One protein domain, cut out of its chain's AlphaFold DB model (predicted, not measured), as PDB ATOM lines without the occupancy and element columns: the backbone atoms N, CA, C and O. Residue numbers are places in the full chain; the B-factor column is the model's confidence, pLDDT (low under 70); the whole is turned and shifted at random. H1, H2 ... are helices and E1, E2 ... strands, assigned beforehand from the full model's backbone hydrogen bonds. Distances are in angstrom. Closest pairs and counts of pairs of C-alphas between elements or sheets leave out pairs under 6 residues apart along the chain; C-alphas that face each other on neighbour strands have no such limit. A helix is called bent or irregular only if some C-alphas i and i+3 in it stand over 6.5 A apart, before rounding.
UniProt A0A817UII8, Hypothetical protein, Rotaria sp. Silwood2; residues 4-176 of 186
ATOM      1  N   GLU A   4      51.201  56.472 -16.121       91.38
ATOM      2  CA  GLU A   4      49.975  55.820 -15.650       91.38
ATOM      3  C   GLU A   4      49.906  55.692 -14.120       91.38
ATOM      4  O   GLU A   4      48.822  55.611 -13.550       91.38
ATOM      5  N   GLY A   5      51.047  55.681 -13.426       90.75
ATOM      6  CA  GLY A   5      51.089  55.593 -11.963       90.75
ATOM      7  C   GLY A   5      50.664  56.882 -11.253       90.75
ATOM      8  O   GLY A   5      50.330  56.829 -10.066       90.75
ATOM      9  N   PHE A   6      50.656  58.014 -11.968       92.31
ATOM     10  CA  PHE A   6      50.198  59.308 -11.450       92.31
ATOM     11  C   PHE A   6      48.678  59.484 -11.545       92.31
ATOM     12  O   PHE A   6      48.119  60.295 -10.809       92.31
ATOM     13  N   ILE A   7      48.006  58.729 -12.418       93.50
ATOM     14  CA  ILE A   7      46.551  58.780 -12.594       93.50
ATOM     15  C   ILE A   7      45.926  57.673 -11.749       93.50
ATOM     16  O   ILE A   7      45.960  56.501 -12.123       93.50
ATOM     17  N   ILE A   8      45.367  58.038 -10.598       92.56
ATOM     18  CA  ILE A   8      44.741  57.092  -9.668       92.56
ATOM     19  C   ILE A   8      43.257  57.396  -9.494       92.56
ATOM     20  O   ILE A   8      42.861  58.555  -9.397       92.56
ATOM     21  N   GLU A   9      42.454  56.341  -9.403       91.44
ATOM     22  CA  GLU A   9      41.089  56.416  -8.890       91.44
ATOM     23  C   GLU A   9      41.081  56.026  -7.418       91.44
ATOM     24  O   GLU A   9      41.857  55.172  -6.983       91.44
ATOM     25  N   ILE A  10      40.216  56.679  -6.646       95.31
ATOM     26  CA  ILE A  10      39.948  56.367  -5.246       95.31
ATOM     27  C   ILE A  10      38.451  56.553  -5.038       95.31
ATOM     28  O   ILE A  10      37.877  57.537  -5.505       95.31
ATOM     29  N   GLY A  11      37.816  55.633  -4.325       95.19
ATOM     30  CA  GLY A  11      36.385  55.713  -4.095       95.19
ATOM     31  C   GLY A  11      35.890  54.747  -3.037       95.19
ATOM     32  O   GLY A  11      36.658  54.160  -2.275       95.19
ATOM     33  N   ILE A  12      34.569  54.610  -3.003       95.12
ATOM     34  CA  ILE A  12      33.849  53.693  -2.126       95.12
ATOM     35  C   ILE A  12      33.094  52.729  -3.029       95.12
ATOM     36  O   ILE A  12      32.297  53.154  -3.871       95.12
ATOM     37  N   ASP A  13      33.338  51.435  -2.872       95.25
ATOM     38  CA  ASP A  13      32.540  50.417  -3.538       95.25
ATOM     39  C   ASP A  13      31.129  50.462  -2.939       95.25
ATOM     40  O   ASP A  13      30.928  50.227  -1.748       95.25
ATOM     41  N   GLN A  14      30.132  50.818  -3.749       92.38
ATOM     42  CA  GLN A  14      28.785  51.065  -3.230       92.38
ATOM     43  C   GLN A  14      28.106  49.801  -2.690       92.38
ATOM     44  O   GLN A  14      27.198  49.916  -1.863       92.38
ATOM     45  N   LYS A  15      28.528  48.611  -3.134       94.00
ATOM     46  CA  LYS A  15      27.956  47.332  -2.708       94.00
ATOM     47  C   LYS A  15      28.500  46.925  -1.339       94.00
ATOM     48  O   LYS A  15      27.728  46.550  -0.463       94.00
ATOM     49  N   THR A  16      29.813  47.003  -1.166       97.75
ATOM     50  CA  THR A  16      30.521  46.524   0.032       97.75
ATOM     51  C   THR A  16      30.763  47.618   1.065       97.75
ATOM     52  O   THR A  16      30.954  47.326   2.238       97.75
ATOM     53  N   GLY A  17      30.765  48.886   0.654       97.25
ATOM     54  CA  GLY A  17      31.203  50.011   1.477       97.25
ATOM     55  C   GLY A  17      32.726  50.117   1.614       97.25
ATOM     56  O   GLY A  17      33.203  51.000   2.323       97.25
ATOM     57  N   PHE A  18      33.513  49.255   0.969       98.56
ATOM     58  CA  PHE A  18      34.967  49.301   1.099       98.56
ATOM     59  C   PHE A  18      35.553  50.494   0.353       98.56
ATOM     60  O   PHE A  18      35.182  50.781  -0.786       98.56
ATOM     61  N   VAL A  19      36.523  51.159   0.979       98.00
ATOM     62  CA  VAL A  19      37.387  52.090   0.255       98.00
ATOM     63  C   VAL A  19      38.260  51.307  -0.714       98.00
ATOM     64  O   VAL A  19      38.772  50.236  -0.375       98.00
ATOM     65  N   TYR A  20      38.428  51.827  -1.920       97.88
ATOM     66  CA  TYR A  20      39.350  51.286  -2.908       97.88
ATOM     67  C   TYR A  20      40.180  52.405  -3.512       97.88
ATOM     68  O   TYR A  20      39.779  53.571  -3.489       97.88
ATOM     69  N   GLY A  21      41.318  52.051  -4.097       97.19
ATOM     70  CA  GLY A  21      41.997  52.975  -4.984       97.19
ATOM     71  C   GLY A  21      43.311  52.471  -5.544       97.19
ATOM     72  O   GLY A  21      43.692  51.316  -5.360       97.19
ATOM     73  N   GLY A  22      44.004  53.377  -6.225       96.00
ATOM     74  CA  GLY A  22      45.272  53.100  -6.885       96.00
ATOM     75  C   GLY A  22      45.099  52.332  -8.193       96.00
ATOM     76  O   GLY A  22      44.012  52.221  -8.749       96.00
ATOM     77  N   ASN A  23      46.215  51.829  -8.708       94.88
ATOM     78  CA  ASN A  23      46.270  50.965  -9.879       94.88
ATOM     79  C   ASN A  23      47.553  50.115  -9.818       94.88
ATOM     80  O   ASN A  23      48.422  50.335  -8.969       94.88
ATOM     81  N   ARG A  24      47.725  49.190 -10.768       95.00
ATOM     82  CA  ARG A  24      48.919  48.324 -10.858       95.00
ATOM     83  C   ARG A  24      50.270  49.050 -11.004       95.00
ATOM     84  O   ARG A  24      51.314  48.407 -10.909       95.00
ATOM     85  N   TRP A  25      50.264  50.342 -11.325       94.94
ATOM     86  CA  TRP A  25      51.435  51.199 -11.546       94.94
ATOM     87  C   TRP A  25      51.717  52.139 -10.365       94.94
ATOM     88  O   TRP A  25      52.693  52.893 -10.401       94.94
ATOM     89  N   ASN A  26      50.904  52.066  -9.310       93.88
ATOM     90  CA  ASN A  26      50.988  52.893  -8.118       93.88
ATOM     91  C   ASN A  26      51.384  52.072  -6.868       93.88
ATOM     92  O   ASN A  26      51.308  50.845  -6.848       93.88
ATOM     93  N   CYS A  27      51.831  52.775  -5.826       93.38
ATOM     94  CA  CYS A  27      52.329  52.231  -4.563       93.38
ATOM     95  C   CYS A  27      51.706  52.957  -3.347       93.38
ATOM     96  O   CYS A  27      52.428  53.399  -2.461       93.38
ATOM     97  N   GLY A  28      50.385  53.142  -3.307       93.94
ATOM     98  CA  GLY A  28      49.709  53.973  -2.291       93.94
ATOM     99  C   GLY A  28      49.603  53.384  -0.876       93.94
ATOM    100  O   GLY A  28      49.047  54.027   0.008       93.94
ATOM    101  N   THR A  29      50.110  52.171  -0.646       97.19
ATOM    102  CA  THR A  29      50.137  51.529   0.683       97.19
ATOM    103  C   THR A  29      51.564  51.483   1.214       97.19
ATOM    104  O   THR A  29      52.496  51.689   0.449       97.19
ATOM    105  N   TRP A  30      51.762  51.139   2.489       97.50
ATOM    106  CA  TRP A  30      53.098  51.098   3.104       97.50
ATOM    107  C   TRP A  30      54.080  50.105   2.451       97.50
ATOM    108  O   TRP A  30      55.292  50.246   2.597       97.50
ATOM    109  N   MET A  31      53.583  49.101   1.718       97.12
ATOM    110  CA  MET A  31      54.401  48.220   0.878       97.12
ATOM    111  C   MET A  31      54.717  48.921  -0.457       97.12
ATOM    112  O   MET A  31      54.263  48.504  -1.522       97.12
ATOM    113  N   ASP A  32      55.471  50.019  -0.394       96.44
ATOM    114  CA  ASP A  32      55.491  51.072  -1.419       96.44
ATOM    115  C   ASP A  32      56.635  50.976  -2.446       96.44
ATOM    116  O   ASP A  32      56.911  51.918  -3.200       96.44
ATOM    117  N   LYS A  33      57.333  49.838  -2.512       96.19
ATOM    118  CA  LYS A  33      58.580  49.759  -3.277       96.19
ATOM    119  C   LYS A  33      58.356  49.906  -4.788       96.19
ATOM    120  O   LYS A  33      57.995  48.958  -5.485       96.19
ATOM    121  N   MET A  34      58.684  51.087  -5.313       95.81
ATOM    122  CA  MET A  34      58.775  51.366  -6.748       95.81
ATOM    123  C   MET A  34      60.109  50.863  -7.315       95.81
ATOM    124  O   MET A  34      61.185  51.242  -6.838       95.81
ATOM    125  N   GLY A  35      60.053  50.022  -8.349       95.12
ATOM    126  CA  GLY A  35      61.236  49.546  -9.057       95.12
ATOM    127  C   GLY A  35      61.994  50.686  -9.743       95.12
ATOM    128  O   GLY A  35      61.402  51.634 -10.269       95.12
ATOM    129  N   SER A  36      63.325  50.608  -9.731       95.06
ATOM    130  CA  SER A  36      64.214  51.684 -10.196       95.06
ATOM    131  C   SER A  36      65.407  51.201 -11.029       95.06
ATOM    132  O   SER A  36      66.236  52.016 -11.423       95.06
ATOM    133  N   SER A  37      65.515  49.897 -11.307       95.88
ATOM    134  CA  SER A  37      66.632  49.306 -12.049       95.88
ATOM    135  C   SER A  37      66.283  49.131 -13.522       95.88
ATOM    136  O   SER A  37      65.384  48.371 -13.884       95.88
ATOM    137  N   GLU A  38      67.037  49.807 -14.386       95.56
ATOM    138  CA  GLU A  38      66.954  49.618 -15.840       95.56
ATOM    139  C   GLU A  38      67.544  48.271 -16.256       95.56
ATOM    140  O   GLU A  38      66.939  47.553 -17.045       95.56
ATOM    141  N   LYS A  39      68.675  47.873 -15.655       97.06
ATOM    142  CA  LYS A  39      69.344  46.594 -15.948       97.06
ATOM    143  C   LYS A  39      68.456  45.383 -15.653       97.06
ATOM    144  O   LYS A  39      68.513  44.398 -16.374       97.06
ATOM    145  N   ALA A  40      67.647  45.465 -14.595       96.38
ATOM    146  CA  ALA A  40      66.685  44.424 -14.231       96.38
ATOM    147  C   ALA A  40      65.297  44.642 -14.862       96.38
ATOM    148  O   ALA A  40      64.360  43.931 -14.512       96.38
ATOM    149  N   MET A  41      65.151  45.638 -15.745       94.69
ATOM    150  CA  MET A  41      63.908  45.973 -16.451       94.69
ATOM    151  C   MET A  41      62.697  46.200 -15.527       94.69
ATOM    152  O   MET A  41      61.568  45.884 -15.889       94.69
ATOM    153  N   ASN A  42      62.914  46.759 -14.331       94.25
ATOM    154  CA  ASN A  42      61.841  47.027 -13.363       94.25
ATOM    155  C   ASN A  42      61.639  48.518 -13.056       94.25
ATOM    156  O   ASN A  42      60.787  48.869 -12.240       94.25
ATOM    157  N   LYS A  43      62.409  49.415 -13.687       94.31
ATOM    158  CA  LYS A  43      62.270  50.862 -13.483       94.31
ATOM    159  C   LYS A  43      60.846  51.317 -13.813       94.31
ATOM    160  O   LYS A  43      60.370  51.156 -14.930       94.31
ATOM    161  N   GLY A  44      60.173  51.908 -12.828       93.44
ATOM    162  CA  GLY A  44      58.797  52.384 -12.955       93.44
ATOM    163  C   GLY A  44      57.715  51.326 -12.721       93.44
ATOM    164  O   GLY A  44      56.544  51.670 -12.836       93.44
ATOM    165  N   HIS A  45      58.082  50.091 -12.368       93.88
ATOM    166  CA  HIS A  45      57.145  49.027 -12.011       93.88
ATOM    167  C   HIS A  45      57.103  48.846 -10.482       93.88
ATOM    168  O   HIS A  45      58.137  48.523  -9.888       93.88
ATOM    169  N   PRO A  46      55.946  49.040  -9.824       94.56
ATOM    170  CA  PRO A  46      55.740  48.633  -8.435       94.56
ATOM    171  C   PRO A  46      56.093  47.164  -8.205       94.56
ATOM    172  O   PRO A  46      55.693  46.301  -8.985       94.56
ATOM    173  N   ALA A  47      56.806  46.869  -7.118       92.75
ATOM    174  CA  ALA A  47      57.041  45.487  -6.698       92.75
ATOM    175  C   ALA A  47      55.784  44.868  -6.066       92.75
ATOM    176  O   ALA A  47      55.516  43.682  -6.233       92.75
ATOM    177  N   THR A  48      55.017  45.686  -5.347       92.19
ATOM    178  CA  THR A  48      53.846  45.271  -4.570       92.19
ATOM    179  C   THR A  48      52.721  46.295  -4.719       92.19
ATOM    180  O   THR A  48      52.363  46.944  -3.735       92.19
ATOM    181  N   PRO A  49      52.159  46.480  -5.930       94.62
ATOM    182  CA  PRO A  49      50.941  47.265  -6.050       94.62
ATOM    183  C   PRO A  49      49.850  46.580  -5.215       94.62
ATOM    184  O   PRO A  49      49.713  45.356  -5.235       94.62
ATOM    185  N   ARG A  50      49.139  47.373  -4.418       97.50
ATOM    186  CA  ARG A  50      48.034  46.930  -3.555       97.50
ATOM    187  C   ARG A  50      46.817  47.800  -3.825       97.50
ATOM    188  O   ARG A  50      46.299  48.465  -2.933       97.50
ATOM    189  N   ASP A  51      46.469  47.869  -5.102       96.94
ATOM    190  CA  ASP A  51      45.287  48.561  -5.585       96.94
ATOM    191  C   ASP A  51      44.010  47.761  -5.298       96.94
ATOM    192  O   ASP A  51      44.058  46.585  -4.933       96.94
ATOM    193  N   GLY A  52      42.860  48.414  -5.440       97.56
ATOM    194  CA  GLY A  52      41.597  47.887  -4.929       97.56
ATOM    195  C   GLY A  52      41.443  48.206  -3.442       97.56
ATOM    196  O   GLY A  52      41.877  49.265  -2.983       97.56
ATOM    197  N   SER A  53      40.804  47.317  -2.685       98.56
ATOM    198  CA  SER A  53      40.514  47.524  -1.263       98.56
ATOM    199  C   SER A  53      41.509  46.783  -0.376       98.56
ATOM    200  O   SER A  53      41.346  45.592  -0.115       98.56
ATOM    201  N   ALA A  54      42.533  47.489   0.104       98.56
ATOM    202  CA  ALA A  54      43.492  46.969   1.078       98.56
ATOM    203  C   ALA A  54      42.847  46.777   2.458       98.56
ATOM    204  O   ALA A  54      42.191  47.687   2.975       98.56
ATOM    205  N   ILE A  55      43.054  45.603   3.062       98.75
ATOM    206  CA  ILE A  55      42.359  45.185   4.289       98.75
ATOM    207  C   ILE A  55      42.514  46.176   5.451       98.75
ATOM    208  O   ILE A  55      41.547  46.468   6.155       98.75
ATOM    209  N   GLU A  56      43.703  46.756   5.632       98.56
ATOM    210  CA  GLU A  56      43.950  47.718   6.703       98.56
ATOM    211  C   GLU A  56      43.279  49.073   6.453       98.56
ATOM    212  O   GLU A  56      42.852  49.723   7.404       98.56
ATOM    213  N   LEU A  57      43.130  49.487   5.189       98.56
ATOM    214  CA  LEU A  57      42.459  50.742   4.842       98.56
ATOM    215  C   LEU A  57      40.946  50.624   5.029       98.56
ATOM    216  O   LEU A  57      40.317  51.568   5.506       98.56
ATOM    217  N   VAL A  58      40.372  49.457   4.723       98.75
ATOM    218  CA  VAL A  58      38.960  49.166   5.009       98.75
ATOM    219  C   VAL A  58      38.692  49.237   6.513       98.75
ATOM    220  O   VAL A  58      37.756  49.919   6.927       98.75
ATOM    221  N   ALA A  59      39.538  48.614   7.337       98.62
ATOM    222  CA  ALA A  59      39.388  48.656   8.791       98.62
ATOM    223  C   ALA A  59      39.579  50.068   9.372       98.62
ATOM    224  O   ALA A  59      38.772  50.516  10.182       98.62
ATOM    225  N   LEU A  60      40.595  50.812   8.918       98.62
ATOM    226  CA  LEU A  60      40.806  52.209   9.324       98.62
ATOM    227  C   LEU A  60      39.609  53.096   8.965       98.62
ATOM    228  O   LEU A  60      39.173  53.911   9.783       98.62
ATOM    229  N   CYS A  61      39.058  52.925   7.762       98.38
ATOM    230  CA  CYS A  61      37.859  53.629   7.321       98.38
ATOM    231  C   CYS A  61      36.668  53.305   8.230       98.38
ATOM    232  O   CYS A  61      36.053  54.219   8.782       98.38
ATOM    233  N   ARG A  62      36.407  52.016   8.472       98.25
ATOM    234  CA  ARG A  62      35.349  51.537   9.368       98.25
ATOM    235  C   ARG A  62      35.465  52.147  10.764       98.25
ATOM    236  O   ARG A  62      34.494  52.715  11.265       98.25
ATOM    237  N   THR A  63      36.644  52.082  11.384       98.50
ATOM    238  CA  THR A  63      36.880  52.637  12.729       98.50
ATOM    239  C   THR A  63      36.688  54.148  12.757       98.50
ATOM    240  O   THR A  63      36.073  54.675  13.685       98.50
ATOM    241  N   THR A  64      37.129  54.851  11.712       98.38
ATOM    242  CA  THR A  64      36.928  56.302  11.584       98.38
ATOM    243  C   THR A  64      35.446  56.655  11.477       98.38
ATOM    244  O   THR A  64      34.978  57.540  12.189       98.38
ATOM    245  N   ILE A  65      34.681  55.940  10.648       98.12
ATOM    246  CA  ILE A  65      33.232  56.146  10.504       98.12
ATOM    247  C   ILE A  65      32.518  55.872  11.832       98.12
ATOM    248  O   ILE A  65      31.680  56.665  12.257       98.12
ATOM    249  N   SER A  66      32.877  54.784  12.520       98.31
ATOM    250  CA  SER A  66      32.311  54.446  13.831       98.31
ATOM    251  C   SER A  66      32.548  55.561  14.852       98.31
ATOM    252  O   SER A  66      31.618  55.990  15.543       98.31
ATOM    253  N   TRP A  67      33.771  56.094  14.896       98.25
ATOM    254  CA  TRP A  67      34.122  57.226  15.749       98.25
ATOM    255  C   TRP A  67      33.342  58.494  15.379       98.25
ATOM    256  O   TRP A  67      32.772  59.134  16.261       98.25
ATOM    257  N   ILE A  68      33.221  58.820  14.088       98.00
ATOM    258  CA  ILE A  68      32.434  59.967  13.607       98.00
ATOM    259  C   ILE A  68      30.966  59.857  14.042       98.00
ATOM    260  O   ILE A  68      30.400  60.834  14.530       98.00
ATOM    261  N   ILE A  69      30.354  58.672  13.941       98.31
ATOM    262  CA  ILE A  69      28.977  58.436  14.406       98.31
ATOM    263  C   ILE A  69      28.858  58.702  15.914       98.31
ATOM    264  O   ILE A  69      27.870  59.286  16.361       98.31
ATOM    265  N   GLN A  70      29.847  58.297  16.715       98.12
ATOM    266  CA  GLN A  70      29.861  58.582  18.155       98.12
ATOM    267  C   GLN A  70      30.010  60.081  18.437       98.12
ATOM    268  O   GLN A  70      29.279  60.615  19.273       98.12
ATOM    269  N   MET A  71      30.898  60.770  17.718       98.31
ATOM    270  CA  MET A  71      31.083  62.219  17.841       98.31
ATOM    271  C   MET A  71      29.817  62.985  17.448       98.31
ATOM    272  O   MET A  71      29.455  63.952  18.116       98.31
ATOM    273  N   ASN A  72      29.096  62.529  16.419       97.88
ATOM    274  CA  ASN A  72      27.813  63.108  16.032       97.88
ATOM    275  C   ASN A  72      26.748  62.926  17.126       97.88
ATOM    276  O   ASN A  72      26.108  63.900  17.512       97.88
ATOM    277  N   LYS A  73      26.640  61.731  17.727       97.38
ATOM    278  CA  LYS A  73      25.735  61.477  18.871       97.38
ATOM    279  C   LYS A  73      26.032  62.351  20.092       97.38
ATOM    280  O   LYS A  73      25.127  62.649  20.865       97.38
ATOM    281  N   GLN A  74      27.290  62.741  20.280       97.88
ATOM    282  CA  GLN A  74      27.732  63.627  21.360       97.88
ATOM    283  C   GLN A  74      27.676  65.118  20.985       97.88
ATOM    284  O   GLN A  74      28.053  65.958  21.795       97.88
ATOM    285  N   ASN A  75      27.192  65.459  19.785       97.56
ATOM    286  CA  ASN A  75      27.166  66.815  19.224       97.56
ATOM    287  C   ASN A  75      28.554  67.458  19.011       97.56
ATOM    288  O   ASN A  75      28.648  68.672  18.849       97.56
ATOM    289  N   TYR A  76      29.630  66.663  18.960       98.06
ATOM    290  CA  TYR A  76      30.977  67.136  18.603       98.06
ATOM    291  C   TYR A  76      31.228  67.163  17.092       98.06
ATOM    292  O   TYR A  76      32.168  67.814  16.639       98.06
ATOM    293  N   PHE A  77      30.401  66.473  16.303       97.19
ATOM    294  CA  PHE A  77      30.510  66.452  14.847       97.19
ATOM    295  C   PHE A  77      29.146  66.712  14.186       97.19
ATOM    296  O   PHE A  77      28.201  65.973  14.455       97.19
ATOM    297  N   PRO A  78      29.000  67.734  13.324       97.25
ATOM    298  CA  PRO A  78      27.681  68.200  12.885       97.25
ATOM    299  C   PRO A  78      27.067  67.398  11.726       97.25
ATOM    300  O   PRO A  78      25.893  67.593  11.424       97.25
ATOM    301  N   TYR A  79      27.829  66.521  11.066       96.94
ATOM    302  CA  TYR A  79      27.364  65.792   9.882       96.94
ATOM    303  C   TYR A  79      27.028  64.331  10.200       96.94
ATOM    304  O   TYR A  79      27.701  63.688  11.003       96.94
ATOM    305  N   ASP A  80      26.018  63.793   9.518       96.56
ATOM    306  CA  ASP A  80      25.541  62.408   9.652       96.56
ATOM    307  C   ASP A  80      25.743  61.565   8.377       96.56
ATOM    308  O   ASP A  80      25.383  60.387   8.328       96.56
ATOM    309  N   SER A  81      26.291  62.174   7.325       96.25
ATOM    310  CA  SER A  81      26.264  61.638   5.968       96.25
ATOM    311  C   SER A  81      27.220  62.360   5.019       96.25
ATOM    312  O   SER A  81      27.771  63.416   5.339       96.25
ATOM    313  N   ILE A  82      27.360  61.797   3.819       94.06
ATOM    314  CA  ILE A  82      28.051  62.387   2.669       94.06
ATOM    315  C   ILE A  82      27.156  62.374   1.427       94.06
ATOM    316  O   ILE A  82      26.235  61.562   1.317       94.06
ATOM    317  N   GLU A  83      27.443  63.254   0.468       92.19
ATOM    318  CA  GLU A  83      26.855  63.200  -0.871       92.19
ATOM    319  C   GLU A  83      27.750  62.378  -1.802       92.19
ATOM    320  O   GLU A  83      28.943  62.643  -1.926       92.19
ATOM    321  N   ILE A  84      27.159  61.405  -2.489       87.31
ATOM    322  CA  ILE A  84      27.803  60.608  -3.527       87.31
ATOM    323  C   ILE A  84      27.219  61.026  -4.869       87.31
ATOM    324  O   ILE A  84      26.012  60.924  -5.095       87.31
ATOM    325  N   SER A  85      28.077  61.495  -5.768       80.62
ATOM    326  CA  SER A  85      27.738  61.716  -7.171       80.62
ATOM    327  C   SER A  85      27.851  60.403  -7.939       80.62
ATOM    328  O   SER A  85      28.915  59.789  -7.955       80.62
ATOM    329  N   SER A  86      26.761  59.981  -8.573       68.56
ATOM    330  CA  SER A  86      26.777  58.925  -9.587       68.56
ATOM    331  C   SER A  86      26.575  59.568 -10.954       68.56
ATOM    332  O   SER A  86      25.620  60.330 -11.132       68.56
ATOM    333  N   ASP A  87      27.439  59.234 -11.916       64.00
ATOM    334  CA  ASP A  87      27.458  59.811 -13.271       64.00
ATOM    335  C   ASP A  87      26.124  59.673 -14.024       64.00
ATOM    336  O   ASP A  87      25.871  60.387 -14.990       64.00
ATOM    337  N   SER A  88      25.245  58.770 -13.574       63.75
ATOM    338  CA  SER A  88      23.976  58.442 -14.231       63.75
ATOM    339  C   SER A  88      22.714  58.726 -13.404       63.75
ATOM    340  O   SER A  88      21.627  58.752 -13.976       63.75
ATOM    341  N   SER A  89      22.812  58.953 -12.087       61.53
ATOM    342  CA  SER A  89      21.634  58.996 -11.194       61.53
ATOM    343  C   SER A  89      21.567  60.191 -10.234       61.53
ATOM    344  O   SER A  89      20.665  60.260  -9.400       61.53
ATOM    345  N   GLY A  90      22.461  61.173 -10.378       73.75
ATOM    346  CA  GLY A  90      22.460  62.391  -9.564       73.75
ATOM    347  C   GLY A  90      23.153  62.220  -8.207       73.75
ATOM    348  O   GLY A  90      23.910  61.273  -7.980       73.75
ATOM    349  N   LYS A  91      22.939  63.186  -7.306       83.38
ATOM    350  CA  LYS A  91      23.523  63.190  -5.958       83.38
ATOM    351  C   LYS A  91      22.675  62.344  -5.010       83.38
ATOM    352  O   LYS A  91      21.513  62.663  -4.775       83.38
ATOM    353  N   THR A  92      23.264  61.298  -4.441       87.31
ATOM    354  CA  THR A  92      22.628  60.451  -3.423       87.31
ATOM    355  C   THR A  92      23.283  60.685  -2.068       87.31
ATOM    356  O   THR A  92      24.503  60.770  -1.973       87.31
ATOM    357  N   LYS A  93      22.484  60.781  -1.006       92.06
ATOM    358  CA  LYS A  93      22.976  60.914   0.370       92.06
ATOM    359  C   LYS A  93      23.302  59.524   0.936       92.06
ATOM    360  O   LYS A  93      22.433  58.658   0.935       92.06
ATOM    361  N   LEU A  94      24.528  59.308   1.414       94.06
ATOM    362  CA  LEU A  94      24.934  58.104   2.148       94.06
ATOM    363  C   LEU A  94      25.152  58.466   3.616       94.06
ATOM    364  O   LEU A  94      26.065  59.228   3.934       94.06
ATOM    365  N   PHE A  95      24.331  57.918   4.509       96.75
ATOM    366  CA  PHE A  95      24.523  58.092   5.946       96.75
ATOM    367  C   PHE A  95      25.730  57.295   6.437       96.75
ATOM    368  O   PHE A  95      25.993  56.185   5.967       96.75
ATOM    369  N   PHE A  96      26.445  57.832   7.425       98.06
ATOM    370  CA  PHE A  96      27.593  57.144   8.021       98.06
ATOM    371  C   PHE A  96      27.203  55.797   8.628       98.06
ATOM    372  O   PHE A  96      27.965  54.841   8.528       98.06
ATOM    373  N   THR A  97      26.006  55.696   9.209       98.00
ATOM    374  CA  THR A  97      25.468  54.437   9.743       98.00
ATOM    375  C   THR A  97      25.293  53.385   8.657       98.00
ATOM    376  O   THR A  97      25.688  52.241   8.851       98.00
ATOM    377  N   ASP A  98      24.761  53.776   7.499       97.38
ATOM    378  CA  ASP A  98      24.556  52.863   6.375       97.38
ATOM    379  C   ASP A  98      25.892  52.421   5.787       97.38
ATOM    380  O   ASP A  98      26.071  51.253   5.449       97.38
ATOM    381  N   TRP A  99      26.849  53.347   5.692       97.88
ATOM    382  CA  TRP A  99      28.197  53.032   5.241       97.88
ATOM    383  C   TRP A  99      28.883  52.036   6.185       97.88
ATOM    384  O   TRP A  99      29.387  51.010   5.727       97.88
ATOM    385  N   LEU A 100      28.839  52.286   7.497       98.38
ATOM    386  CA  LEU A 100      29.397  51.383   8.504       98.38
ATOM    387  C   LEU A 100      28.780  49.981   8.405       98.38
ATOM    388  O   LEU A 100      29.511  48.997   8.352       98.38
ATOM    389  N   ASN A 101      27.447  49.905   8.313       98.12
ATOM    390  CA  ASN A 101      26.724  48.638   8.204       98.12
ATOM    391  C   ASN A 101      27.133  47.858   6.950       98.12
ATOM    392  O   ASN A 101      27.363  46.656   7.035       98.12
ATOM    393  N   ARG A 102      27.293  48.526   5.797       98.19
ATOM    394  CA  ARG A 102      27.765  47.862   4.569       98.19
ATOM    395  C   ARG A 102      29.141  47.236   4.765       98.19
ATOM    396  O   ARG A 102      29.324  46.086   4.368       98.19
ATOM    397  N   ILE A 103      30.077  47.955   5.392       98.56
ATOM    398  CA  ILE A 103      31.413  47.411   5.662       98.56
ATOM    399  C   ILE A 103      31.302  46.176   6.564       98.56
ATOM    400  O   ILE A 103      31.820  45.119   6.205       98.56
ATOM    401  N   ASP A 104      30.592  46.289   7.688       98.12
ATOM    402  CA  ASP A 104      30.459  45.207   8.673       98.12
ATOM    403  C   ASP A 104      29.770  43.963   8.072       98.12
ATOM    404  O   ASP A 104      30.191  42.831   8.316       98.12
ATOM    405  N   GLU A 105      28.754  44.144   7.224       98.25
ATOM    406  CA  GLU A 105      28.024  43.045   6.583       98.25
ATOM    407  C   GLU A 105      28.820  42.309   5.500       98.25
ATOM    408  O   GLU A 105      28.501  41.151   5.195       98.25
ATOM    409  N   ASN A 106      29.806  42.964   4.882       98.62
ATOM    410  CA  ASN A 106      30.547  42.418   3.744       98.62
ATOM    411  C   ASN A 106      31.980  42.012   4.088       98.62
ATOM    412  O   ASN A 106      32.528  41.161   3.390       98.62
ATOM    413  N   PHE A 107      32.585  42.558   5.148       98.69
ATOM    414  CA  PHE A 107      34.000  42.336   5.466       98.69
ATOM    415  C   PHE A 107      34.382  40.856   5.517       98.69
ATOM    416  O   PHE A 107      35.208  40.406   4.725       98.69
ATOM    417  N   GLU A 108      33.738  40.080   6.389       97.88
ATOM    418  CA  GLU A 108      34.012  38.644   6.508       97.88
ATOM    419  C   GLU A 108      33.728  37.895   5.205       97.88
ATOM    420  O   GLU A 108      34.534  37.070   4.788       97.88
ATOM    421  N   LYS A 109      32.617  38.205   4.528       97.31
ATOM    422  CA  LYS A 109      32.205  37.511   3.297       97.31
ATOM    423  C   LYS A 109      33.227  37.672   2.172       97.31
ATOM    424  O   LYS A 109      33.461  36.731   1.420       97.31
ATOM    425  N   GLU A 110      33.799  38.865   2.048       98.00
ATOM    426  CA  GLU A 110      34.687  39.212   0.942       98.00
ATOM    427  C   GLU A 110      36.149  38.858   1.246       98.00
ATOM    428  O   GLU A 110      36.834  38.304   0.376       98.00
ATOM    429  N   PHE A 111      36.634  39.132   2.467       98.44
ATOM    430  CA  PHE A 111      38.041  38.933   2.835       98.44
ATOM    431  C   PHE A 111      38.376  37.517   3.307       98.44
ATOM    432  O   PHE A 111      39.510  37.084   3.097       98.44
ATOM    433  N   TRP A 112      37.454  36.775   3.927       98.31
ATOM    434  CA  TRP A 112      37.763  35.428   4.413       98.31
ATOM    435  C   TRP A 112      37.887  34.421   3.263       98.31
ATOM    436  O   TRP A 112      37.019  34.314   2.394       98.31
ATOM    437  N   ILE A 113      38.958  33.626   3.278       97.69
ATOM    438  CA  ILE A 113      39.125  32.489   2.370       97.69
ATOM    439  C   ILE A 113      38.741  31.212   3.106       97.69
ATOM    440  O   ILE A 113      39.538  30.631   3.847       97.69
ATOM    441  N   ASP A 114      37.528  30.736   2.841       94.69
ATOM    442  CA  ASP A 114      37.043  29.481   3.398       94.69
ATOM    443  C   ASP A 114      37.782  28.246   2.845       94.69
ATOM    444  O   ASP A 114      38.374  28.259   1.760       94.69
ATOM    445  N   GLN A 115      37.714  27.131   3.576       91.06
ATOM    446  CA  GLN A 115      38.282  25.854   3.147       91.06
ATOM    447  C   GLN A 115      37.642  25.318   1.855       91.06
ATOM    448  O   GLN A 115      38.301  24.632   1.068       91.06
ATOM    449  N   SER A 116      36.380  25.655   1.610       90.94
ATOM    450  CA  SER A 116      35.642  25.292   0.400       90.94
ATOM    451  C   SER A 116      35.959  26.172  -0.814       90.94
ATOM    452  O   SER A 116      35.504  25.854  -1.907       90.94
ATOM    453  N   ASN A 117      36.755  27.240  -0.674       88.94
ATOM    454  CA  ASN A 117      37.050  28.131  -1.794       88.94
ATOM    455  C   ASN A 117      37.830  27.389  -2.902       88.94
ATOM    456  O   ASN A 117      38.852  26.744  -2.631       88.94
ATOM    457  N   LEU A 118      37.312  27.461  -4.134       89.19
ATOM    458  CA  LEU A 118      37.827  26.778  -5.329       89.19
ATOM    459  C   LEU A 118      38.461  27.737  -6.346       89.19
ATOM    460  O   LEU A 118      38.763  27.321  -7.463       89.19
ATOM    461  N   SER A 119      38.634  29.017  -6.006       91.75
ATOM    462  CA  SER A 119      39.294  29.957  -6.911       91.75
ATOM    463  C   SER A 119      40.723  29.495  -7.216       91.75
ATOM    464  O   SER A 119      41.476  29.139  -6.312       91.75
ATOM    465  N   GLU A 120      41.103  29.547  -8.494       92.62
ATOM    466  CA  GLU A 120      42.448  29.200  -8.978       92.62
ATOM    467  C   GLU A 120      43.564  30.059  -8.354       92.62
ATOM    468  O   GLU A 120      44.724  29.657  -8.334       92.62
ATOM    469  N   TYR A 121      43.212  31.226  -7.810       93.69
ATOM    470  CA  TYR A 121      44.142  32.163  -7.184       93.69
ATOM    471  C   TYR A 121      44.452  31.829  -5.717       93.69
ATOM    472  O   TYR A 121      45.344  32.435  -5.123       93.69
ATOM    473  N   VAL A 122      43.723  30.887  -5.108       93.12
ATOM    474  CA  VAL A 122      43.878  30.533  -3.692       93.12
ATOM    475  C   VAL A 122      45.145  29.704  -3.490       93.12
ATOM    476  O   VAL A 122      45.163  28.502  -3.746       93.12
ATOM    477  N   ASN A 123      46.187  30.330  -2.939       89.69
ATOM    478  CA  ASN A 123      47.385  29.619  -2.480       89.69
ATOM    479  C   ASN A 123      47.173  28.972  -1.099       89.69
ATOM    480  O   ASN A 123      47.577  27.838  -0.842       89.69
ATOM    481  N   ARG A 124      46.494  29.686  -0.192       93.88
ATOM    482  CA  ARG A 124      46.174  29.206   1.158       93.88
ATOM    483  C   ARG A 124      44.723  29.450   1.522       93.88
ATOM    484  O   ARG A 124      44.119  30.437   1.122       93.88
ATOM    485  N   LYS A 125      44.198  28.536   2.331       95.00
ATOM    486  CA  LYS A 125      42.843  28.558   2.883       95.00
ATOM    487  C   LYS A 125      42.898  28.906   4.366       95.00
ATOM    488  O   LYS A 125      43.944  28.738   4.991       95.00
ATOM    489  N   GLN A 126      41.766  29.326   4.921       96.88
ATOM    490  CA  GLN A 126      41.626  29.741   6.319       96.88
ATOM    491  C   GLN A 126      42.517  30.940   6.680       96.88
ATOM    492  O   GLN A 126      43.155  30.978   7.732       96.88
ATOM    493  N   ILE A 127      42.578  31.908   5.768       97.62
ATOM    494  CA  ILE A 127      43.292  33.177   5.919       97.62
ATOM    495  C   ILE A 127      42.390  34.320   5.449       97.62
ATOM    496  O   ILE A 127      41.377  34.084   4.787       97.62
ATOM    497  N   TYR A 128      42.796  35.555   5.729       98.56
ATOM    498  CA  TYR A 128      42.196  36.741   5.128       98.56
ATOM    499  C   TYR A 128      42.994  37.168   3.897       98.56
ATOM    500  O   TYR A 128      44.227  37.166   3.926       98.56
ATOM    501  N   LYS A 129      42.279  37.534   2.832       98.44
ATOM    502  CA  LYS A 129      42.827  38.190   1.641       98.44
ATOM    503  C   LYS A 129      43.581  39.469   2.019       98.44
ATOM    504  O   LYS A 129      43.206  40.159   2.965       98.44
ATOM    505  N   ASP A 130      44.622  39.798   1.260       98.44
ATOM    506  CA  ASP A 130      45.402  41.029   1.455       98.44
ATOM    507  C   ASP A 130      44.673  42.264   0.900       98.44
ATOM    508  O   ASP A 130      44.696  43.346   1.496       98.44
ATOM    509  N   THR A 131      44.017  42.081  -0.244       98.38
ATOM    510  CA  THR A 131      43.245  43.093  -0.970       98.38
ATOM    511  C   THR A 131      41.976  42.471  -1.555       98.38
ATOM    512  O   THR A 131      41.867  41.249  -1.668       98.38
ATOM    513  N   ILE A 132      41.009  43.304  -1.941       98.19
ATOM    514  CA  ILE A 132      39.849  42.906  -2.751       98.19
ATOM    515  C   ILE A 132      39.860  43.696  -4.051       98.19
ATOM    516  O   ILE A 132      40.030  44.914  -4.039       98.19
ATOM    517  N   ASN A 133      39.604  43.006  -5.160       96.75
ATOM    518  CA  ASN A 133      39.455  43.596  -6.484       96.75
ATOM    519  C   ASN A 133      40.715  44.294  -7.012       96.75
ATOM    520  O   ASN A 133      40.593  45.149  -7.889       96.75
ATOM    521  N   SER A 134      41.912  43.879  -6.588       96.38
ATOM    522  CA  SER A 134      43.153  44.370  -7.203       96.38
ATOM    523  C   SER A 134      43.201  44.064  -8.705       96.38
ATOM    524  O   SER A 134      42.528  43.150  -9.215       96.38
ATOM    525  N   THR A 135      44.001  44.835  -9.445       95.56
ATOM    526  CA  THR A 135      44.216  44.622 -10.883       95.56
ATOM    527  C   THR A 135      44.826  43.243 -11.148       95.56
ATOM    528  O   THR A 135      44.465  42.571 -12.115       95.56
ATOM    529  N   LEU A 136      45.748  42.797 -10.290       94.12
ATOM    530  CA  LEU A 136      46.375  41.480 -10.378       94.12
ATOM    531  C   LEU A 136      45.654  40.501  -9.449       94.12
ATOM    532  O   LEU A 136      46.069  40.304  -8.324       94.12
ATOM    533  N   LYS A 137      44.600  39.832  -9.926       94.94
ATOM    534  CA  LYS A 137      43.679  39.053  -9.069       94.94
ATOM    535  C   LYS A 137      44.321  38.084  -8.075       94.94
ATOM    536  O   LYS A 137      43.803  37.926  -6.977       94.94
ATOM    537  N   TRP A 138      45.451  37.471  -8.406       94.94
ATOM    538  CA  TRP A 138      46.167  36.588  -7.485       94.94
ATOM    539  C   TRP A 138      46.762  37.307  -6.260       94.94
ATOM    540  O   TRP A 138      46.945  36.667  -5.225       94.94
ATOM    541  N   THR A 139      47.030  38.619  -6.328       95.44
ATOM    542  CA  THR A 139      47.549  39.392  -5.188       95.44
ATOM    543  C   THR A 139      46.526  39.538  -4.066       95.44
ATOM    544  O   THR A 139      46.925  39.594  -2.906       95.44
ATOM    545  N   ASP A 140      45.225  39.482  -4.383       97.62
ATOM    546  CA  ASP A 140      44.152  39.473  -3.379       97.62
ATOM    547  C   ASP A 140      44.303  38.290  -2.411       97.62
ATOM    548  O   ASP A 140      44.087  38.421  -1.211       97.62
ATOM    549  N   PHE A 141      44.729  37.127  -2.904       97.38
ATOM    550  CA  PHE A 141      44.720  35.860  -2.165       97.38
ATOM    551  C   PHE A 141      46.025  35.571  -1.408       97.38
ATOM    552  O   PHE A 141      46.233  34.457  -0.917       97.38
ATOM    553  N   GLN A 142      46.927  36.549  -1.316       96.50
ATOM    554  CA  GLN A 142      48.214  36.368  -0.657       96.50
ATOM    555  C   GLN A 142      48.095  36.436   0.865       96.50
ATOM    556  O   GLN A 142      47.521  37.370   1.419       96.50
ATOM    557  N   LEU A 143      48.744  35.498   1.557       97.88
ATOM    558  CA  LEU A 143      48.938  35.611   2.998       97.88
ATOM    559  C   LEU A 143      50.010  36.674   3.284       97.88
ATOM    560  O   LEU A 143      51.206  36.460   3.066       97.88
ATOM    561  N   ARG A 144      49.559  37.822   3.792       98.25
ATOM    562  CA  ARG A 144      50.387  38.944   4.249       98.25
ATOM    563  C   ARG A 144      50.009  39.346   5.674       98.25
ATOM    564  O   ARG A 144      48.890  39.076   6.106       98.25
ATOM    565  N   PRO A 145      50.896  40.026   6.418       98.19
ATOM    566  CA  PRO A 145      50.611  40.418   7.798       98.19
ATOM    567  C   PRO A 145      49.647  41.611   7.923       98.19
ATOM    568  O   PRO A 145      49.312  42.005   9.035       98.19
ATOM    569  N   ASN A 146      49.192  42.201   6.813       98.56
ATOM    570  CA  ASN A 146      48.414  43.443   6.818       98.56
ATOM    571  C   ASN A 146      47.062  43.316   7.539       98.56
ATOM    572  O   ASN A 146      46.645  44.252   8.220       98.56
ATOM    573  N   PHE A 147      46.411  42.146   7.488       98.56
ATOM    574  CA  PHE A 147      45.147  41.923   8.204       98.56
ATOM    575  C   PHE A 147      45.295  42.017   9.731       98.56
ATOM    576  O   PHE A 147      44.313  42.261  10.428       98.56
ATOM    577  N   ILE A 148      46.511  41.863  10.266       98.38
ATOM    578  CA  ILE A 148      46.769  41.992  11.705       98.38
ATOM    579  C   ILE A 148      46.475  43.426  12.154       98.38
ATOM    580  O   ILE A 148      45.864  43.622  13.202       98.38
ATOM    581  N   ILE A 149      46.822  44.423  11.331       98.44
ATOM    582  CA  ILE A 149      46.500  45.834  11.584       98.44
ATOM    583  C   ILE A 149      44.982  46.000  11.706       98.44
ATOM    584  O   ILE A 149      44.498  46.560  12.688       98.44
ATOM    585  N   ALA A 150      44.230  45.443  10.753       98.44
ATOM    586  CA  ALA A 150      42.771  45.458  10.787       98.44
ATOM    587  C   ALA A 150      42.215  44.772  12.048       98.44
ATOM    588  O   ALA A 150      41.332  45.325  12.699       98.44
ATOM    589  N   SER A 151      42.777  43.626  12.447       98.12
ATOM    590  CA  SER A 151      42.330  42.877  13.631       98.12
ATOM    591  C   SER A 151      42.542  43.615  14.955       98.12
ATOM    592  O   SER A 151      41.804  43.386  15.908       98.12
ATOM    593  N   VAL A 152      43.529  44.513  15.021       98.06
ATOM    594  CA  VAL A 152      43.788  45.345  16.205       98.06
ATOM    595  C   VAL A 152      42.879  46.573  16.227       98.06
ATOM    596  O   VAL A 152      42.399  46.960  17.289       98.06
ATOM    597  N   ILE A 153      42.653  47.193  15.068       97.19
ATOM    598  CA  ILE A 153      41.940  48.475  14.955       97.19
ATOM    599  C   ILE A 153      40.414  48.301  14.941       97.19
ATOM    600  O   ILE A 153      39.701  49.191  15.405       97.19
ATOM    601  N   ALA A 154      39.925  47.182  14.407       97.62
ATOM    602  CA  ALA A 154      38.504  46.866  14.294       97.62
ATOM    603  C   ALA A 154      38.237  45.362  14.526       97.62
ATOM    604  O   ALA A 154      37.758  44.667  13.623       97.62
ATOM    605  N   PRO A 155      38.567  44.813  15.714       97.56
ATOM    606  CA  PRO A 155      38.396  43.387  16.018       97.56
ATOM    607  C   PRO A 155      36.955  42.884  15.838       97.56
ATOM    608  O   PRO A 155      36.739  41.714  15.536       97.56
ATOM    609  N   GLU A 156      35.963  43.755  16.004       96.31
ATOM    610  CA  GLU A 156      34.537  43.475  15.827       96.31
ATOM    611  C   GLU A 156      34.142  43.090  14.398       96.31
ATOM    612  O   GLU A 156      33.111  42.445  14.218       96.31
ATOM    613  N   MET A 157      34.958  43.439  13.399       97.69
ATOM    614  CA  MET A 157      34.728  43.036  12.010       97.69
ATOM    615  C   MET A 157      35.042  41.553  11.785       97.69
ATOM    616  O   MET A 157      34.634  40.999  10.770       97.69
ATOM    617  N   PHE A 158      35.760  40.906  12.709       98.44
ATOM    618  CA  PHE A 158      36.284  39.559  12.523       98.44
ATOM    619  C   PHE A 158      35.423  38.487  13.193       98.44
ATOM    620  O   PHE A 158      35.057  38.569  14.371       98.44
ATOM    621  N   ASN A 159      35.191  37.388  12.479       98.44
ATOM    622  CA  ASN A 159      34.693  36.165  13.085       98.44
ATOM    623  C   ASN A 159      35.779  35.580  13.999       98.44
ATOM    624  O   ASN A 159      36.893  35.287  13.565       98.44
ATOM    625  N   LYS A 160      35.429  35.356  15.271       97.94
ATOM    626  CA  LYS A 160      36.364  34.888  16.309       97.94
ATOM    627  C   LYS A 160      37.116  33.617  15.911       97.94
ATOM    628  O   LYS A 160      38.314  33.524  16.146       97.94
ATOM    629  N   THR A 161      36.442  32.639  15.313       98.19
ATOM    630  CA  THR A 161      37.085  31.381  14.909       98.19
ATOM    631  C   THR A 161      38.030  31.609  13.735       98.19
ATOM    632  O   THR A 161      39.157  31.115  13.746       98.19
ATOM    633  N   HIS A 162      37.596  32.387  12.744       98.44
ATOM    634  CA  HIS A 162      38.382  32.681  11.547       98.44
ATOM    635  C   HIS A 162      39.670  33.443  11.878       98.44
ATOM    636  O   HIS A 162      40.747  33.038  11.438       98.44
ATOM    637  N   ILE A 163      39.598  34.482  12.719       98.25
ATOM    638  CA  ILE A 163      40.787  35.258  13.095       98.25
ATOM    639  C   ILE A 163      41.814  34.417  13.852       98.25
ATOM    640  O   ILE A 163      43.004  34.513  13.564       98.25
ATOM    641  N   TRP A 164      41.386  33.517  14.744       98.19
ATOM    642  CA  TRP A 164      42.311  32.604  15.424       98.19
ATOM    643  C   TRP A 164      43.003  31.638  14.460       98.19
ATOM    644  O   TRP A 164      44.204  31.397  14.593       98.19
ATOM    645  N   LEU A 165      42.274  31.112  13.471       98.12
ATOM    646  CA  LEU A 165      42.863  30.274  12.426       98.12
ATOM    647  C   LEU A 165      43.902  31.057  11.613       98.12
ATOM    648  O   LEU A 165      45.029  30.587  11.458       98.12
ATOM    649  N   ALA A 166      43.565  32.269  11.168       98.12
ATOM    650  CA  ALA A 166      44.471  33.116  10.396       98.12
ATOM    651  C   ALA A 166      45.721  33.523  11.196       98.12
ATOM    652  O   ALA A 166      46.836  33.455  10.677       98.12
ATOM    653  N   LEU A 167      45.572  33.891  12.473       98.25
ATOM    654  CA  LEU A 167      46.701  34.233  13.346       98.25
ATOM    655  C   LEU A 167      47.639  33.041  13.565       98.25
ATOM    656  O   LEU A 167      48.856  33.211  13.533       98.25
ATOM    657  N   LYS A 168      47.102  31.823  13.690       98.00
ATOM    658  CA  LYS A 168      47.921  30.604  13.778       98.00
ATOM    659  C   LYS A 168      48.718  30.346  12.493       98.00
ATOM    660  O   LYS A 168      49.868  29.907  12.558       98.00
ATOM    661  N   GLN A 169      48.141  30.644  11.324       97.12
ATOM    662  CA  GLN A 169      48.866  30.593  10.047       97.12
ATOM    663  C   GLN A 169      50.010  31.616  10.031       97.12
ATOM    664  O   GLN A 169      51.134  31.274   9.669       97.12
ATOM    665  N   VAL A 170      49.759  32.849  10.482       97.56
ATOM    666  CA  VAL A 170      50.793  33.890  10.603       97.56
ATOM    667  C   VAL A 170      51.926  33.454  11.526       97.56
ATOM    668  O   VAL A 170      53.087  33.535  11.128       97.56
ATOM    669  N   GLU A 171      51.604  32.970  12.726       97.62
ATOM    670  CA  GLU A 171      52.582  32.486  13.705       97.62
ATOM    671  C   GLU A 171      53.459  31.377  13.116       97.62
ATOM    672  O   GLU A 171      54.676  31.382  13.274       97.62
ATOM    673  N   THR A 172      52.853  30.453  12.369       97.38
ATOM    674  CA  THR A 172      53.568  29.303  11.803       97.38
ATOM    675  C   THR A 172      54.410  29.675  10.574       97.38
ATOM    676  O   THR A 172      55.463  29.083  10.339       97.38
ATOM    677  N   ILE A 173      53.946  30.617   9.744       97.50
ATOM    678  CA  ILE A 173      54.489  30.842   8.391       97.50
ATOM    679  C   ILE A 173      55.259  32.159   8.288       97.50
ATOM    680  O   ILE A 173      56.364  32.193   7.725       97.50
ATOM    681  N   LEU A 174      54.673  33.247   8.791       97.94
ATOM    682  CA  LEU A 174      55.193  34.602   8.614       97.94
ATOM    683  C   LEU A 174      56.078  35.054   9.775       97.94
ATOM    684  O   LEU A 174      56.992  35.844   9.542       97.94
ATOM    685  N   LEU A 175      55.842  34.583  11.001       97.62
ATOM    686  CA  LEU A 175      56.624  35.005  12.160       97.62
ATOM    687  C   LEU A 175      58.075  34.511  12.045       97.62
ATOM    688  O   LEU A 175      58.356  33.322  11.902       97.62
ATOM    689  N   GLY A 176      59.011  35.453  12.073       96.19
ATOM    690  CA  GLY A 176      60.444  35.208  12.155       96.19
ATOM    691  C   GLY A 176      60.997  35.601  13.522       96.19
ATOM    692  O   GLY A 176      60.289  36.106  14.387       96.19
TER     693      GLY A 176
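What this domain is: This is residues 4 to 176 of the 186 residues of the protein "Hypothetical protein" of Rotaria sp. Silwood2 (UniProt A0A817UII8). A long helix, H1, has H2 side by side with it and the shorter H4 on its first part, while H5 lies beyond H4. The small hairpin E1-E2 is near the first half of H1, the hairpin E3-E4 lies near its far end, and a long loop, residues 22 to 54, reaches out at the opposite end of the domain. The 173 printed residues run E1 E2 H1 E3 E4 H2 H3 H4 H5, mixed in class, with 79 residues, under half, in named elements; each two-strand sheet is antiparallel. The whole is compact, radius of gyration of the C-alphas 17.7 A, spanning 55 by 41 by 30 A.

Where its parts are: Find C-alpha 10 at (39.948, 56.367, -5.246), where E1, residues 10 to 12, begins; E2 is 19 to 21. H1, 55 to 73, runs 27.5 A; E3, 81 to 86, 15.8 A; E4, 90 to 95, 16.2 A; H2, 96 to 111, 21.6 A. H3 is 137 to 140, H4 146 to 153, and H5, 160 to 173, runs 20.2 A to C-alpha 173 at (54.489, 30.842, 8.391).

How they stand to each other: Look at Arg 62 and Leu 100, closest C-alphas 6.0 A: H1 and H2 touch at a shallow tilt of 24 degrees, opposite ways. H2 is irregular, C-alphas 105 and 108 being 7.4 A apart, with a kink of 31 degrees near residue 105. With residues 55 to 63 alone H1 touches H4, the same way at a shallow tilt of 19 degrees, closest C-alphas Glu 56 and Ala 150, 4.8 A. H5 is close to H4 but not clearly touching, C-alphas of Ser 151 and Ile 163 7.8 A; H3 touches no helix. In hairpin E1-E2, N 11 and O 20 are 3.0 A apart; in E3-E4, N 84 and O 92, 2.8 A. Every O i to N i+4 pair is within hydrogen-bond range in H1 and H5, 10 of 12 in H2, 3 of 4 in H4; H3 is too short for one.

The domain as a whole: The C-alphas farthest apart, of Lys 39 and Asn 75, are 58.5 A from each other. The printed part has no cut; links E2 to H1 and H2 to H3 are long. Only residues 86 to 89 have pLDDT under 70.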